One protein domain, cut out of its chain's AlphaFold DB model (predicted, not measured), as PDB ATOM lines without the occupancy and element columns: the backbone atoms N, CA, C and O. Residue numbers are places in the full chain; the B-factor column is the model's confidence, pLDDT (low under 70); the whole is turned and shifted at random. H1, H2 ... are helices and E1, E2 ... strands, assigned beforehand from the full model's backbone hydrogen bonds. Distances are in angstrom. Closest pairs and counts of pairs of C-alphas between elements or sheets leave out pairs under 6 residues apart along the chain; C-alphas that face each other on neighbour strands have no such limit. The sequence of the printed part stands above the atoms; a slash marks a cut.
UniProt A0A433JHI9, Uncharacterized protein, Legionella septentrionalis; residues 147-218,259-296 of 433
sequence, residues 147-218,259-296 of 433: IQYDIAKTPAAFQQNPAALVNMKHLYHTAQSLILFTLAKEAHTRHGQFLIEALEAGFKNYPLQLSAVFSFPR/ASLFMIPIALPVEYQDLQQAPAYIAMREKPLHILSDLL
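What this domain is: This is residues 147 to 218 and 259 to 296 of the 433 residues of an uncharacterized protein of Legionella septentrionalis (UniProt A0A433JHI9). The long helix H2 is the spine of an elongated domain; the two-stranded parallel sheet E1 E2 crosses over its residues 168 to 179, and H5 lies beside it. H3 folds back from one end of H2 as an open V, and H1 and H4 pack at the other end. The printed part has 110 residues with five named helices and two named strands, in the order H1 H2 H3 E1 E2 H4 H5, class mixed. It is only just compact, close to loose, with a radius of gyration of the C-alphas of 15.7 A and spans of 48 by 26 by 24 A.

How they stand to each other: H1, residues 156 to 159, touches the hub H2, residues 162 to 186, only at the corner, and only just, with 3 pairs of C-alphas within 8 A; the closest are Phe 158 and Ala 164, 6.1 A. H2 and H3, residues 190 to 205, form a helical hairpin, opposite ways at a steep tilt of 44 degrees, closest C-alphas Glu 186 and Gly 192, 4.5 A. E1, residues 208 to 215, and E2, residues 260 to 267, are parallel neighbours; N 209 and O 260 are 2.8 A apart. H4, residues 275 to 282, touches H2, closest C-alphas Ala 164 and Ile 282, 5.1 A. H5, residues 287 to 296, touches H2 at a shallow tilt of 25 degrees, the same way, closest C-alphas Leu 171 and Pro 288, 5.2 A. Every O i to N i+4 pair is within hydrogen-bond range in H2 and H5, against 11 of 12 in H3 and 2 of 4 in H4; H1 is too short for such a pair.

Where its parts are: H1 begins at C-alpha 156 (-16.854, -62.976, 105.330). H2 is 36.7 A long, H3 23.6 A, E1 22.0 A and E2 22.3 A. H5 ends at C-alpha 296 (-7.449, -75.308, 129.940).

The domain as a whole: The C-alphas of Arg 190 and Glu 271, the two farthest apart, are 47.7 A apart. Residues 219 to 258 are not printed, and C-alphas 218 and 259 are 31.3 A apart across this cut. Of the links printed whole, none is long. The pLDDT is under 70 at residues 214 to 218 and 259 to 268.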
ATOM      1  N   ILE A 147     -14.807 -55.958 128.444       89.50
ATOM      2  CA  ILE A 147     -14.416 -57.041 127.538       89.50
ATOM      3  C   ILE A 147     -15.338 -56.992 126.322       89.50
ATOM      4  O   ILE A 147     -16.555 -57.117 126.438       89.50
ATOM      5  N   GLN A 148     -14.751 -56.810 125.148       87.25
ATOM      6  CA  GLN A 148     -15.449 -56.620 123.887       87.25
ATOM      7  C   GLN A 148     -15.076 -57.723 122.905       87.25
ATOM      8  O   GLN A 148     -13.976 -58.264 122.924       87.25
ATOM      9  N   TYR A 149     -16.001 -58.057 122.021       86.62
ATOM     10  CA  TYR A 149     -15.745 -58.892 120.859       86.62
ATOM     11  C   TYR A 149     -16.718 -58.481 119.765       86.62
ATOM     12  O   TYR A 149     -17.878 -58.168 120.036       86.62
ATOM     13  N   ASP A 150     -16.244 -58.476 118.526       81.06
ATOM     14  CA  ASP A 150     -17.028 -58.022 117.386       81.06
ATOM     15  C   ASP A 150     -17.210 -59.165 116.390       81.06
ATOM     16  O   ASP A 150     -16.334 -59.479 115.585       81.06
ATOM     17  N   ILE A 151     -18.379 -59.807 116.458       79.69
ATOM     18  CA  ILE A 151     -18.740 -60.896 115.544       79.69
ATOM     19  C   ILE A 151     -18.871 -60.377 114.108       79.69
ATOM     20  O   ILE A 151     -18.593 -61.128 113.173       79.69
ATOM     21  N   ALA A 152     -19.237 -59.107 113.906       74.00
ATOM     22  CA  ALA A 152     -19.347 -58.526 112.570       74.00
ATOM     23  C   ALA A 152     -17.974 -58.387 111.893       74.00
ATOM     24  O   ALA A 152     -17.891 -58.425 110.669       74.00
ATOM     25  N   LYS A 153     -16.887 -58.315 112.675       73.12
ATOM     26  CA  LYS A 153     -15.501 -58.326 112.174       73.12
ATOM     27  C   LYS A 153     -14.942 -59.721 111.895       73.12
ATOM     28  O   LYS A 153     -13.794 -59.832 111.467       73.12
ATOM     29  N   THR A 154     -15.711 -60.791 112.116       75.25
ATOM     30  CA  THR A 154     -15.279 -62.125 111.669       75.25
ATOM     31  C   THR A 154     -15.234 -62.185 110.133       75.25
ATOM     32  O   THR A 154     -16.042 -61.514 109.482       75.25
ATOM     33  N   PRO A 155     -14.299 -62.954 109.530       77.69
ATOM     34  CA  PRO A 155     -14.137 -63.008 108.075       77.69
ATOM     35  C   PRO A 155     -15.448 -63.320 107.340       77.69
ATOM     36  O   PRO A 155     -16.271 -64.080 107.844       77.69
ATOM     37  N   ALA A 156     -15.620 -62.808 106.115       80.38
ATOM     38  CA  ALA A 156     -16.854 -62.976 105.330       80.38
ATOM     39  C   ALA A 156     -17.314 -64.444 105.192       80.38
ATOM     40  O   ALA A 156     -18.510 -64.722 105.199       80.38
ATOM     41  N   ALA A 157     -16.374 -65.390 105.156       79.88
ATOM     42  CA  ALA A 157     -16.653 -66.826 105.151       79.88
ATOM     43  C   ALA A 157     -17.444 -67.300 106.387       79.88
ATOM     44  O   ALA A 157     -18.313 -68.164 106.282       79.88
ATOM     45  N   PHE A 158     -17.180 -66.718 107.563       83.38
ATOM     46  CA  PHE A 158     -17.962 -66.970 108.775       83.38
ATOM     47  C   PHE A 158     -19.354 -66.350 108.671       83.38
ATOM     48  O   PHE A 158     -20.315 -66.988 109.083       83.38
ATOM     49  N   GLN A 159     -19.484 -65.166 108.061       84.94
ATOM     50  CA  GLN A 159     -20.786 -64.506 107.879       84.94
ATOM     51  C   GLN A 159     -21.764 -65.343 107.039       84.94
ATOM     52  O   GLN A 159     -22.972 -65.297 107.254       84.94
ATOM     53  N   GLN A 160     -21.240 -66.158 106.122       87.94
ATOM     54  CA  GLN A 160     -22.022 -67.072 105.283       87.94
ATOM     55  C   GLN A 160     -22.398 -68.389 105.989       87.94
ATOM     56  O   GLN A 160     -23.136 -69.194 105.425       87.94
ATOM     57  N   ASN A 161     -21.927 -68.626 107.220       90.50
ATOM     58  CA  ASN A 161     -22.201 -69.838 107.993       90.50
ATOM     59  C   ASN A 161     -22.809 -69.493 109.372       90.50
ATOM     60  O   ASN A 161     -22.078 -69.290 110.348       90.50
ATOM     61  N   PRO A 162     -24.152 -69.470 109.498       91.19
ATOM     62  CA  PRO A 162     -24.829 -69.083 110.738       91.19
ATOM     63  C   PRO A 162     -24.454 -69.944 111.950       91.19
ATOM     64  O   PRO A 162     -24.319 -69.428 113.059       91.19
ATOM     65  N   ALA A 163     -24.247 -71.250 111.750       92.31
ATOM     66  CA  ALA A 163     -23.834 -72.155 112.820       92.31
ATOM     67  C   ALA A 163     -22.429 -71.806 113.335       92.31
ATOM     68  O   ALA A 163     -22.210 -71.763 114.547       92.31
ATOM     69  N   ALA A 164     -21.501 -71.479 112.430       91.12
ATOM     70  CA  ALA A 164     -20.171 -71.015 112.800       91.12
ATOM     71  C   ALA A 164     -20.236 -69.711 113.607       91.12
ATOM     72  O   ALA A 164     -19.581 -69.622 114.640       91.12
ATOM     73  N   LEU A 165     -21.061 -68.733 113.209       91.12
ATOM     74  CA  LEU A 165     -21.227 -67.477 113.959       91.12
ATOM     75  C   LEU A 165     -21.773 -67.699 115.372       91.12
ATOM     76  O   LEU A 165     -21.267 -67.106 116.327       91.12
ATOM     77  N   VAL A 166     -22.789 -68.555 115.524       91.88
ATOM     78  CA  VAL A 166     -23.360 -68.897 116.839       91.88
ATOM     79  C   VAL A 166     -22.300 -69.544 117.728       91.88
ATOM     80  O   VAL A 166     -22.125 -69.143 118.881       91.88
ATOM     81  N   ASN A 167     -21.547 -70.498 117.186       91.88
ATOM     82  CA  ASN A 167     -20.485 -71.181 117.913       91.88
ATOM     83  C   ASN A 167     -19.314 -70.246 118.243       91.88
ATOM     84  O   ASN A 167     -18.739 -70.338 119.328       91.88
ATOM     85  N   MET A 168     -19.014 -69.286 117.369       89.75
ATOM     86  CA  MET A 168     -17.986 -68.277 117.597       89.75
ATOM     87  C   MET A 168     -18.410 -67.285 118.692       89.75
ATOM     88  O   MET A 168     -17.647 -66.993 119.612       89.75
ATOM     89  N   LYS A 169     -19.682 -66.867 118.700       91.06
ATOM     90  CA  LYS A 169     -20.266 -66.109 119.816       91.06
ATOM     91  C   LYS A 169     -20.164 -66.871 121.133       91.06
ATOM     92  O   LYS A 169     -19.785 -66.293 122.150       91.06
ATOM     93  N   HIS A 170     -20.499 -68.160 121.122       90.19
ATOM     94  CA  HIS A 170     -20.422 -69.003 122.312       90.19
ATOM     95  C   HIS A 170     -18.984 -69.132 122.834       90.19
ATOM     96  O   HIS A 170     -18.756 -69.031 124.042       90.19
ATOM     97  N   LEU A 171     -18.014 -69.289 121.933       88.00
ATOM     98  CA  LEU A 171     -16.594 -69.342 122.263       88.00
ATOM     99  C   LEU A 171     -16.107 -68.017 122.884       88.00
ATOM    100  O   LEU A 171     -15.497 -68.058 123.950       88.00
ATOM    101  N   TYR A 172     -16.454 -66.851 122.322       90.12
ATOM    102  CA  TYR A 172     -16.110 -65.553 122.928       90.12
ATOM    103  C   TYR A 172     -16.769 -65.333 124.292       90.12
ATOM    104  O   TYR A 172     -16.093 -64.946 125.243       90.12
ATOM    105  N   HIS A 173     -18.061 -65.639 124.426       91.06
ATOM    106  CA  HIS A 173     -18.766 -65.510 125.702       91.06
ATOM    107  C   HIS A 173     -18.154 -66.407 126.789       91.06
ATOM    108  O   HIS A 173     -18.005 -66.010 127.948       91.06
ATOM    109  N   THR A 174     -17.778 -67.632 126.427       89.19
ATOM    110  CA  THR A 174     -17.151 -68.555 127.375       89.19
ATOM    111  C   THR A 174     -15.727 -68.109 127.707       89.19
ATOM    112  O   THR A 174     -15.363 -68.128 128.875       89.19
ATOM    113  N   ALA A 175     -14.949 -67.606 126.743       88.19
ATOM    114  CA  ALA A 175     -13.624 -67.035 127.000       88.19
ATOM    115  C   ALA A 175     -13.678 -65.813 127.937       88.19
ATOM    116  O   ALA A 175     -12.917 -65.752 128.900       88.19
ATOM    117  N   GLN A 176     -14.630 -64.892 127.728       91.75
ATOM    118  CA  GLN A 176     -14.917 -63.797 128.664       91.75
ATOM    119  C   GLN A 176     -15.193 -64.339 130.072       91.75
ATOM    120  O   GLN A 176     -14.652 -63.846 131.060       91.75
ATOM    121  N   SER A 177     -16.005 -65.391 130.166       92.25
ATOM    122  CA  SER A 177     -16.334 -66.017 131.444       92.25
ATOM    123  C   SER A 177     -15.122 -66.672 132.114       92.25
ATOM    124  O   SER A 177     -14.999 -66.596 133.331       92.25
ATOM    125  N   LEU A 178     -14.201 -67.267 131.347       90.81
ATOM    126  CA  LEU A 178     -12.946 -67.828 131.865       90.81
ATOM    127  C   LEU A 178     -12.011 -66.740 132.405       90.81
ATOM    128  O   LEU A 178     -11.432 -66.924 133.473       90.81
ATOM    129  N   ILE A 179     -11.909 -65.599 131.714       91.50
ATOM    130  CA  ILE A 179     -11.167 -64.420 132.190       91.50
ATOM    131  C   ILE A 179     -11.708 -63.969 133.545       91.50
ATOM    132  O   ILE A 179     -10.963 -63.872 134.521       91.50
ATOM    133  N   LEU A 180     -13.021 -63.751 133.617       93.81
ATOM    134  CA  LEU A 180     -13.684 -63.321 134.842       93.81
ATOM    135  C   LEU A 180     -13.556 -64.359 135.956       93.81
ATOM    136  O   LEU A 180     -13.382 -63.989 137.113       93.81
ATOM    137  N   PHE A 181     -13.606 -65.648 135.621       92.50
ATOM    138  CA  PHE A 181     -13.465 -66.709 136.607       92.50
ATOM    139  C   PHE A 181     -12.061 -66.736 137.204       92.50
ATOM    140  O   PHE A 181     -11.932 -66.817 138.421       92.50
ATOM    141  N   THR A 182     -11.017 -66.610 136.380       91.00
ATOM    142  CA  THR A 182      -9.629 -66.510 136.852       91.00
ATOM    143  C   THR A 182      -9.445 -65.328 137.796       91.00
ATOM    144  O   THR A 182      -8.929 -65.501 138.894       91.00
ATOM    145  N   LEU A 183      -9.946 -64.145 137.436       92.94
ATOM    146  CA  LEU A 183      -9.860 -62.976 138.314       92.94
ATOM    147  C   LEU A 183     -10.684 -63.156 139.600       92.94
ATOM    148  O   LEU A 183     -10.230 -62.806 140.685       92.94
ATOM    149  N   ALA A 184     -11.875 -63.758 139.513       91.94
ATOM    150  CA  ALA A 184     -12.713 -64.035 140.677       91.94
ATOM    151  C   ALA A 184     -12.059 -65.018 141.666       91.94
ATOM    152  O   ALA A 184     -12.248 -64.868 142.874       91.94
ATOM    153  N   LYS A 185     -11.266 -65.989 141.184       90.38
ATOM    154  CA  LYS A 185     -10.471 -66.882 142.045       90.38
ATOM    155  C   LYS A 185      -9.465 -66.090 142.878       90.38
ATOM    156  O   LYS A 185      -9.332 -66.351 144.068       90.38
ATOM    157  N   GLU A 186      -8.848 -65.067 142.295       91.00
ATOM    158  CA  GLU A 186      -7.819 -64.247 142.945       91.00
ATOM    159  C   GLU A 186      -8.380 -63.074 143.771       91.00
ATOM    160  O   GLU A 186      -7.661 -62.462 144.556       91.00
ATOM    161  N   ALA A 187      -9.682 -62.784 143.693       90.25
ATOM    162  CA  ALA A 187     -10.313 -61.621 144.338       90.25
ATOM    163  C   ALA A 187     -10.162 -61.548 145.875       90.25
ATOM    164  O   ALA A 187     -10.403 -60.503 146.486       90.25
ATOM    165  N   HIS A 188      -9.790 -62.652 146.522       86.50
ATOM    166  CA  HIS A 188      -9.594 -62.731 147.969       86.50
ATOM    167  C   HIS A 188      -8.135 -62.526 148.408       86.50
ATOM    168  O   HIS A 188      -7.885 -62.401 149.607       86.50
ATOM    169  N   THR A 189      -7.182 -62.490 147.473       87.75
ATOM    170  CA  THR A 189      -5.759 -62.277 147.761       87.75
ATOM    171  C   THR A 189      -5.391 -60.806 147.557       87.75
ATOM    172  O   THR A 189      -5.998 -60.102 146.748       87.75
ATOM    173  N   ARG A 190      -4.379 -60.311 148.282       88.06
ATOM    174  CA  ARG A 190      -3.907 -58.921 148.129       88.06
ATOM    175  C   ARG A 190      -3.386 -58.653 146.710       88.06
ATOM    176  O   ARG A 190      -3.723 -57.632 146.121       88.06
ATOM    177  N   HIS A 191      -2.601 -59.582 146.160       88.81
ATOM    178  CA  HIS A 191      -2.052 -59.475 144.804       88.81
ATOM    179  C   HIS A 191      -3.150 -59.549 143.737       88.81
ATOM    180  O   HIS A 191      -3.138 -58.764 142.793       88.81
ATOM    181  N   GLY A 192      -4.144 -60.423 143.919       90.69
ATOM    182  CA  GLY A 192      -5.298 -60.508 143.032       90.69
ATOM    183  C   GLY A 192      -6.158 -59.250 143.037       90.69
ATOM    184  O   GLY A 192      -6.552 -58.777 141.976       90.69
ATOM    185  N   GLN A 193      -6.402 -58.651 144.205       91.12
ATOM    186  CA  GLN A 193      -7.133 -57.382 144.303       91.12
ATOM    187  C   GLN A 193      -6.418 -56.243 143.575       91.12
ATOM    188  O   GLN A 193      -7.069 -55.503 142.840       91.12
ATOM    189  N   PHE A 194      -5.095 -56.145 143.721       89.50
ATOM    190  CA  PHE A 194      -4.307 -55.173 142.965       89.50
ATOM    191  C   PHE A 194      -4.380 -55.443 141.458       89.50
ATOM    192  O   PHE A 194      -4.603 -54.514 140.686       89.50
ATOM    193  N   LEU A 195      -4.232 -56.702 141.022       88.38
ATOM    194  CA  LEU A 195      -4.322 -57.063 139.605       88.38
ATOM    195  C   LEU A 195      -5.682 -56.659 139.017       88.38
ATOM    196  O   LEU A 195      -5.740 -56.049 137.954       88.38
ATOM    197  N   ILE A 196      -6.773 -56.946 139.731       93.38
ATOM    198  CA  ILE A 196      -8.135 -56.557 139.341       93.38
ATOM    199  C   ILE A 196      -8.261 -55.035 139.246       93.38
ATOM    200  O   ILE A 196      -8.828 -54.533 138.282       93.38
ATOM    201  N   GLU A 197      -7.744 -54.291 140.219       90.19
ATOM    202  CA  GLU A 197      -7.787 -52.828 140.208       90.19
ATOM    203  C   GLU A 197      -7.009 -52.228 139.029       90.19
ATOM    204  O   GLU A 197      -7.537 -51.377 138.311       90.19
ATOM    205  N   ALA A 198      -5.797 -52.723 138.772       84.44
ATOM    206  CA  ALA A 198      -4.972 -52.271 137.659       84.44
ATOM    207  C   ALA A 198      -5.618 -52.583 136.297       84.44
ATOM    208  O   ALA A 198      -5.662 -51.721 135.417       84.44
ATOM    209  N   LEU A 199      -6.171 -53.790 136.130       86.81
ATOM    210  CA  LEU A 199      -6.892 -54.172 134.913       86.81
ATOM    211  C   LEU A 199      -8.170 -53.351 134.722       86.81
ATOM    212  O   LEU A 199      -8.458 -52.936 133.605       86.81
ATOM    213  N   GLU A 200      -8.930 -53.090 135.786       90.94
ATOM    214  CA  GLU A 200     -10.142 -52.271 135.708       90.94
ATOM    215  C   GLU A 200      -9.825 -50.838 135.259       90.94
ATOM    216  O   GLU A 200     -10.475 -50.312 134.354       90.94
ATOM    217  N   ALA A 201      -8.796 -50.221 135.846       82.38
ATOM    218  CA  ALA A 201      -8.329 -48.896 135.451       82.38
ATOM    219  C   ALA A 201      -7.823 -48.872 133.997       82.38
ATOM    220  O   ALA A 201      -8.123 -47.942 133.244       82.38
ATOM    221  N   GLY A 202      -7.102 -49.918 133.583       78.25
ATOM    222  CA  GLY A 202      -6.627 -50.080 132.212       78.25
ATOM    223  C   GLY A 202      -7.755 -50.224 131.197       78.25
ATOM    224  O   GLY A 202      -7.813 -49.479 130.220       78.25
ATOM    225  N   PHE A 203      -8.688 -51.144 131.442       83.19
ATOM    226  CA  PHE A 203      -9.748 -51.489 130.496       83.19
ATOM    227  C   PHE A 203     -10.819 -50.411 130.332       83.19
ATOM    228  O   PHE A 203     -11.430 -50.343 129.267       83.19
ATOM    229  N   LYS A 204     -10.997 -49.519 131.318       80.50
ATOM    230  CA  LYS A 204     -11.811 -48.300 131.152       80.50
ATOM    231  C   LYS A 204     -11.333 -47.428 129.991       80.50
ATOM    232  O   LYS A 204     -12.148 -46.847 129.282       80.50
ATOM    233  N   ASN A 205     -10.019 -47.358 129.790       73.31
ATOM    234  CA  ASN A 205      -9.405 -46.553 128.736       73.31
ATOM    235  C   ASN A 205      -9.108 -47.378 127.474       73.31
ATOM    236  O   ASN A 205      -9.199 -46.866 126.359       73.31
ATOM    237  N   TYR A 206      -8.788 -48.662 127.654       78.50
ATOM    238  CA  TYR A 206      -8.365 -49.580 126.599       78.50
ATOM    239  C   TYR A 206      -9.089 -50.929 126.740       78.50
ATOM    240  O   TYR A 206      -8.521 -51.866 127.307       78.50
ATOM    241  N   PRO A 207     -10.335 -51.053 126.240       80.25
ATOM    242  CA  PRO A 207     -11.130 -52.273 126.373       80.25
ATOM    243  C   PRO A 207     -10.380 -53.524 125.900       80.25
ATOM    244  O   PRO A 207      -9.631 -53.470 124.920       80.25
ATOM    245  N   LEU A 208     -10.609 -54.659 126.562       82.12
ATOM    246  CA  LEU A 208     -10.028 -55.940 126.163       82.12
ATOM    247  C   LEU A 208     -10.825 -56.528 124.997       82.12
ATOM    248  O   LEU A 208     -11.968 -56.936 125.176       82.12
ATOM    249  N   GLN A 209     -10.226 -56.612 123.815       81.62
ATOM    250  CA  GLN A 209     -10.820 -57.258 122.647       81.62
ATOM    251  C   GLN A 209     -10.564 -58.764 122.689       81.62
ATOM    252  O   GLN A 209      -9.420 -59.180 122.841       81.62
ATOM    253  N   LEU A 210     -11.585 -59.595 122.502       80.44
ATOM    254  CA  LEU A 210     -11.410 -61.025 122.251       80.44
ATOM    255  C   LEU A 210     -11.369 -61.271 120.743       80.44
ATOM    256  O   LEU A 210     -12.231 -60.790 120.006       80.44
ATOM    257  N   SER A 211     -10.399 -62.058 120.287       76.12
ATOM    258  CA  SER A 211     -10.283 -62.456 118.884       76.12
ATOM    259  C   SER A 211      -9.859 -63.913 118.754       76.12
ATOM    260  O   SER A 211      -9.192 -64.456 119.628       76.12
ATOM    261  N   ALA A 212     -10.268 -64.558 117.663       72.19
ATOM    262  CA  ALA A 212      -9.891 -65.931 117.353       72.19
ATOM    263  C   ALA A 212      -8.734 -65.930 116.352       72.19
ATOM    264  O   ALA A 212      -8.733 -65.147 115.403       72.19
ATOM    265  N   VAL A 213      -7.760 -66.812 116.557       72.06
ATOM    266  CA  VAL A 213      -6.548 -66.890 115.736       72.06
ATOM    267  C   VAL A 213      -6.398 -68.308 115.233       72.06
ATOM    268  O   VAL A 213      -6.234 -69.232 116.024       72.06
ATOM    269  N   PHE A 214      -6.456 -68.480 113.921       68.50
ATOM    270  CA  PHE A 214      -6.457 -69.793 113.291       68.50
ATOM    271  C   PHE A 214      -5.049 -70.186 112.839       68.50
ATOM    272  O   PHE A 214      -4.347 -69.382 112.225       68.50
ATOM    273  N   SER A 215      -4.648 -71.425 113.116       66.38
ATOM    274  CA  SER A 215      -3.375 -71.996 112.665       66.38
ATOM    275  C   SER A 215      -3.585 -73.329 111.944       66.38
ATOM    276  O   SER A 215      -4.499 -74.085 112.273       66.38
ATOM    277  N   PHE A 216      -2.739 -73.615 110.948       59.62
ATOM    278  CA  PHE A 216      -2.747 -74.875 110.193       59.62
ATOM    279  C   PHE A 216      -1.598 -75.785 110.639       59.62
ATOM    280  O   PHE A 216      -0.496 -75.281 110.864       59.62
ATOM    281  N   PRO A 217      -1.769 -77.118 110.691       51.97
ATOM    282  CA  PRO A 217      -0.730 -78.019 111.189       51.97
ATOM    283  C   PRO A 217       0.354 -78.338 110.148       51.97
ATOM    284  O   PRO A 217       1.333 -79.013 110.459       51.97
ATOM    285  N   ARG A 218       0.210 -77.903 108.889       39.94
ATOM    286  CA  ARG A 218       1.139 -78.261 107.805       39.94
ATOM    287  C   ARG A 218       2.327 -77.300 107.724       39.94
ATOM    288  O   ARG A 218       2.398 -76.480 106.818       39.94
ATOM    289  N   ALA A 259      -6.076 -51.039 121.922       52.47
ATOM    290  CA  ALA A 259      -6.855 -51.923 122.777       52.47
ATOM    291  C   ALA A 259      -5.998 -53.129 123.211       52.47
ATOM    292  O   ALA A 259      -5.142 -53.585 122.448       52.47
ATOM    293  N   SER A 260      -6.239 -53.667 124.410       63.50
ATOM    294  CA  SER A 260      -5.632 -54.945 124.817       63.50
ATOM    295  C   SER A 260      -6.300 -56.086 124.041       63.50
ATOM    296  O   SER A 260      -7.511 -56.037 123.839       63.50
ATOM    297  N   LEU A 261      -5.559 -57.108 123.599       64.31
ATOM    298  CA  LEU A 261      -6.099 -58.191 122.764       64.31
ATOM    299  C   LEU A 261      -5.927 -59.560 123.432       64.31
ATOM    300  O   LEU A 261      -4.812 -60.038 123.614       64.31
ATOM    301  N   PHE A 262      -7.036 -60.240 123.713       67.31
ATOM    302  CA  PHE A 262      -7.057 -61.644 124.101       67.31
ATOM    303  C   PHE A 262      -7.257 -62.546 122.881       67.31
ATOM    304  O   PHE A 262      -8.342 -62.600 122.297       67.31
ATOM    305  N   MET A 263      -6.205 -63.266 122.497       67.88
ATOM    306  CA  MET A 263      -6.218 -64.185 121.359       67.88
ATOM    307  C   MET A 263      -6.602 -65.601 121.803       67.88
ATOM    308  O   MET A 263      -5.948 -66.198 122.654       67.88
ATOM    309  N   ILE A 264      -7.647 -66.157 121.192       67.19
ATOM    310  CA  ILE A 264      -8.079 -67.545 121.353       67.19
ATOM    311  C   ILE A 264      -7.465 -68.352 120.201       67.19
ATOM    312  O   ILE A 264      -7.939 -68.228 119.067       67.19
ATOM    313  N   PRO A 265      -6.413 -69.154 120.439       68.19
ATOM    314  CA  PRO A 265      -5.813 -69.972 119.398       68.19
ATOM    315  C   PRO A 265      -6.746 -71.124 119.008       68.19
ATOM    316  O   PRO A 265      -7.279 -71.836 119.859       68.19
ATOM    317  N   ILE A 266      -6.911 -71.322 117.704       69.00
ATOM    318  CA  ILE A 266      -7.709 -72.383 117.096       69.00
ATOM    319  C   ILE A 266      -6.827 -73.115 116.089       69.00
ATOM    320  O   ILE A 266      -6.597 -72.640 114.977       69.00
ATOM    321  N   ALA A 267      -6.348 -74.293 116.476       69.56
ATOM    322  CA  ALA A 267      -5.671 -75.187 115.550       69.56
ATOM    323  C   ALA A 267      -6.715 -75.884 114.669       69.56
ATOM    324  O   ALA A 267      -7.596 -76.589 115.169       69.56
ATOM    325  N   LEU A 268      -6.626 -75.671 113.359       69.25
ATOM    326  CA  LEU A 268      -7.443 -76.374 112.379       69.25
ATOM    327  C   LEU A 268      -6.825 -77.753 112.099       69.25
ATOM    328  O   LEU A 268      -5.604 -77.849 112.025       69.25
ATOM    329  N   PRO A 269      -7.614 -78.828 111.956       73.06
ATOM    330  CA  PRO A 269      -7.091 -80.143 111.583       73.06
ATOM    331  C   PRO A 269      -6.390 -80.172 110.209       73.06
ATOM    332  O   PRO A 269      -6.572 -79.280 109.384       73.06
ATOM    333  N   VAL A 270      -5.593 -81.216 109.948       74.38
ATOM    334  CA  VAL A 270      -4.726 -81.349 108.750       74.38
ATOM    335  C   VAL A 270      -5.527 -81.430 107.443       74.38
ATOM    336  O   VAL A 270      -4.999 -81.138 106.364       74.38
ATOM    337  N   GLU A 271      -6.784 -81.855 107.536       78.31
ATOM    338  CA  GLU A 271      -7.757 -81.897 106.451       78.31
ATOM    339  C   GLU A 271      -8.247 -80.504 106.018       78.31
ATOM    340  O   GLU A 271      -8.680 -80.355 104.877       78.31
ATOM    341  N   TYR A 272      -8.103 -79.478 106.865       75.88
ATOM    342  CA  TYR A 272      -8.412 -78.090 106.523       75.88
ATOM    343  C   TYR A 272      -7.168 -77.421 105.942       75.88
ATOM    344  O   TYR A 272      -6.134 -77.321 106.600       75.88
ATOM    345  N   GLN A 273      -7.259 -76.971 104.692       70.31
ATOM    346  CA  GLN A 273      -6.104 -76.440 103.949       70.31
ATOM    347  C   GLN A 273      -6.106 -74.910 103.830       70.31
ATOM    348  O   GLN A 273      -5.094 -74.332 103.445       70.31
ATOM    349  N   ASP A 274      -7.228 -74.265 104.157       76.50
ATOM    350  CA  ASP A 274      -7.423 -72.819 104.029       76.50
ATOM    351  C   ASP A 274      -8.426 -72.290 105.074       76.50
ATOM    352  O   ASP A 274      -9.304 -73.014 105.554       76.50
ATOM    353  N   LEU A 275      -8.306 -71.006 105.421       73.44
ATOM    354  CA  LEU A 275      -9.126 -70.292 106.401       73.44
ATOM    355  C   LEU A 275     -10.580 -70.192 105.947       73.44
ATOM    356  O   LEU A 275     -11.473 -70.117 106.788       73.44
ATOM    357  N   GLN A 276     -10.833 -70.273 104.639       81.56
ATOM    358  CA  GLN A 276     -12.181 -70.366 104.074       81.56
ATOM    359  C   GLN A 276     -12.951 -71.597 104.576       81.56
ATOM    360  O   GLN A 276     -14.179 -71.597 104.589       81.56
ATOM    361  N   GLN A 277     -12.247 -72.637 105.039       83.00
ATOM    362  CA  GLN A 277     -12.849 -73.863 105.566       83.00
ATOM    363  C   GLN A 277     -13.000 -73.844 107.099       83.00
ATOM    364  O   GLN A 277     -13.707 -74.682 107.665       83.00
ATOM    365  N   ALA A 278     -12.399 -72.864 107.786       83.44
ATOM    366  CA  ALA A 278     -12.516 -72.693 109.233       83.44
ATOM    367  C   ALA A 278     -13.973 -72.556 109.734       83.44
ATOM    368  O   ALA A 278     -14.282 -73.144 110.774       83.44
ATOM    369  N   PRO A 279     -14.904 -71.878 109.023       89.44
ATOM    370  CA  PRO A 279     -16.305 -71.833 109.433       89.44
ATOM    371  C   PRO A 279     -16.941 -73.222 109.532       89.44
ATOM    372  O   PRO A 279     -17.656 -73.493 110.491       89.44
ATOM    373  N   ALA A 280     -16.656 -74.125 108.589       88.75
ATOM    374  CA  ALA A 280     -17.204 -75.482 108.611       88.75
ATOM    375  C   ALA A 280     -16.701 -76.282 109.822       88.75
ATOM    376  O   ALA A 280     -17.470 -77.026 110.427       88.75
ATOM    377  N   TYR A 281     -15.437 -76.087 110.211       87.12
ATOM    378  CA  TYR A 281     -14.895 -76.659 111.443       87.12
ATOM    379  C   TYR A 281     -15.607 -76.100 112.681       87.12
ATOM    380  O   TYR A 281     -16.110 -76.859 113.502       87.12
ATOM    381  N   ILE A 282     -15.710 -74.772 112.799       88.88
ATOM    382  CA  ILE A 282     -16.325 -74.116 113.964       88.88
ATOM    383  C   ILE A 282     -17.829 -74.383 114.064       88.88
ATOM    384  O   ILE A 282     -18.359 -74.412 115.171       88.88
ATOM    385  N   ALA A 283     -18.520 -74.621 112.949       91.06
ATOM    386  CA  ALA A 283     -19.947 -74.941 112.921       91.06
ATOM    387  C   ALA A 283     -20.300 -76.267 113.624       91.06
ATOM    388  O   ALA A 283     -21.449 -76.457 114.026       91.06
ATOM    389  N   MET A 284     -19.336 -77.171 113.816       91.38
ATOM    390  CA  MET A 284     -19.548 -78.416 114.556       91.38
ATOM    391  C   MET A 284     -19.828 -78.122 116.041       91.38
ATOM    392  O   MET A 284     -19.086 -77.395 116.707       91.38
ATOM    393  N   ARG A 285     -20.922 -78.686 116.567       84.44
ATOM    394  CA  ARG A 285     -21.536 -78.316 117.858       84.44
ATOM    395  C   ARG A 285     -20.575 -78.402 119.049       84.44
ATOM    396  O   ARG A 285     -20.646 -77.583 119.959       84.44
ATOM    397  N   GLU A 286     -19.705 -79.398 119.070       84.38
ATOM    398  CA  GLU A 286     -18.796 -79.692 120.176       84.38
ATOM    399  C   GLU A 286     -17.484 -78.892 120.141       84.38
ATOM    400  O   GLU A 286     -16.751 -78.859 121.134       84.38
ATOM    401  N   LYS A 287     -17.171 -78.220 119.026       84.81
ATOM    402  CA  LYS A 287     -15.850 -77.605 118.825       84.81
ATOM    403  C   LYS A 287     -15.545 -76.419 119.729       84.81
ATOM    404  O   LYS A 287     -14.421 -76.387 120.221       84.81
ATOM    405  N   PRO A 288     -16.472 -75.485 120.022       81.56
ATOM    406  CA  PRO A 288     -16.182 -74.387 120.946       81.56
ATOM    407  C   PRO A 288     -15.664 -74.869 122.304       81.56
ATOM    408  O   PRO A 288     -14.660 -74.367 122.803       81.56
ATOM    409  N   LEU A 289     -16.316 -75.885 122.877       82.75
ATOM    410  CA  LEU A 289     -15.913 -76.454 124.161       82.75
ATOM    411  C   LEU A 289     -14.611 -77.245 124.050       82.75
ATOM    412  O   LEU A 289     -13.790 -77.158 124.955       82.75
ATOM    413  N   HIS A 290     -14.390 -77.967 122.950       80.19
ATOM    414  CA  HIS A 290     -13.127 -78.666 122.719       80.19
ATOM    415  C   HIS A 290     -11.940 -77.692 122.632       80.19
ATOM    416  O   HIS A 290     -10.942 -77.888 123.319       80.19
ATOM    417  N   ILE A 291     -12.079 -76.598 121.876       77.94
ATOM    418  CA  ILE A 291     -11.056 -75.546 121.747       77.94
ATOM    419  C   ILE A 291     -10.704 -74.959 123.120       77.94
ATOM    420  O   ILE A 291      -9.533 -74.818 123.467       77.94
ATOM    421  N   LEU A 292     -11.714 -74.644 123.935       80.50
ATOM    422  CA  LEU A 292     -11.490 -74.113 125.280       80.50
ATOM    423  C   LEU A 292     -10.910 -75.162 126.229       80.50
ATOM    424  O   LEU A 292     -10.031 -74.845 127.024       80.50
ATOM    425  N   SER A 293     -11.355 -76.413 126.132       79.88
ATOM    426  CA  SER A 293     -10.782 -77.524 126.891       79.88
ATOM    427  C   SER A 293      -9.290 -77.678 126.602       79.88
ATOM    428  O   SER A 293      -8.517 -77.910 127.526       79.88
ATOM    429  N   ASP A 294      -8.870 -77.517 125.346       74.25
ATOM    430  CA  ASP A 294      -7.463 -77.593 124.947       74.25
ATOM    431  C   ASP A 294      -6.609 -76.465 125.529       74.25
ATOM    432  O   ASP A 294      -5.436 -76.689 125.841       74.25
ATOM    433  N   LEU A 295      -7.186 -75.274 125.707       73.00
ATOM    434  CA  LEU A 295      -6.537 -74.160 126.400       73.00
ATOM    435  C   LEU A 295      -6.377 -74.441 127.896       73.00
ATOM    436  O   LEU A 295      -5.323 -74.175 128.476       73.00
ATOM    437  N   LEU A 296      -7.409 -75.021 128.508       80.81
ATOM    438  CA  LEU A 296      -7.449 -75.308 129.940       80.81
ATOM    439  C   LEU A 296      -6.528 -76.462 130.364       80.81
ATOM    440  O   LEU A 296      -6.284 -76.621 131.558       80.81
TER     441      LEU A 296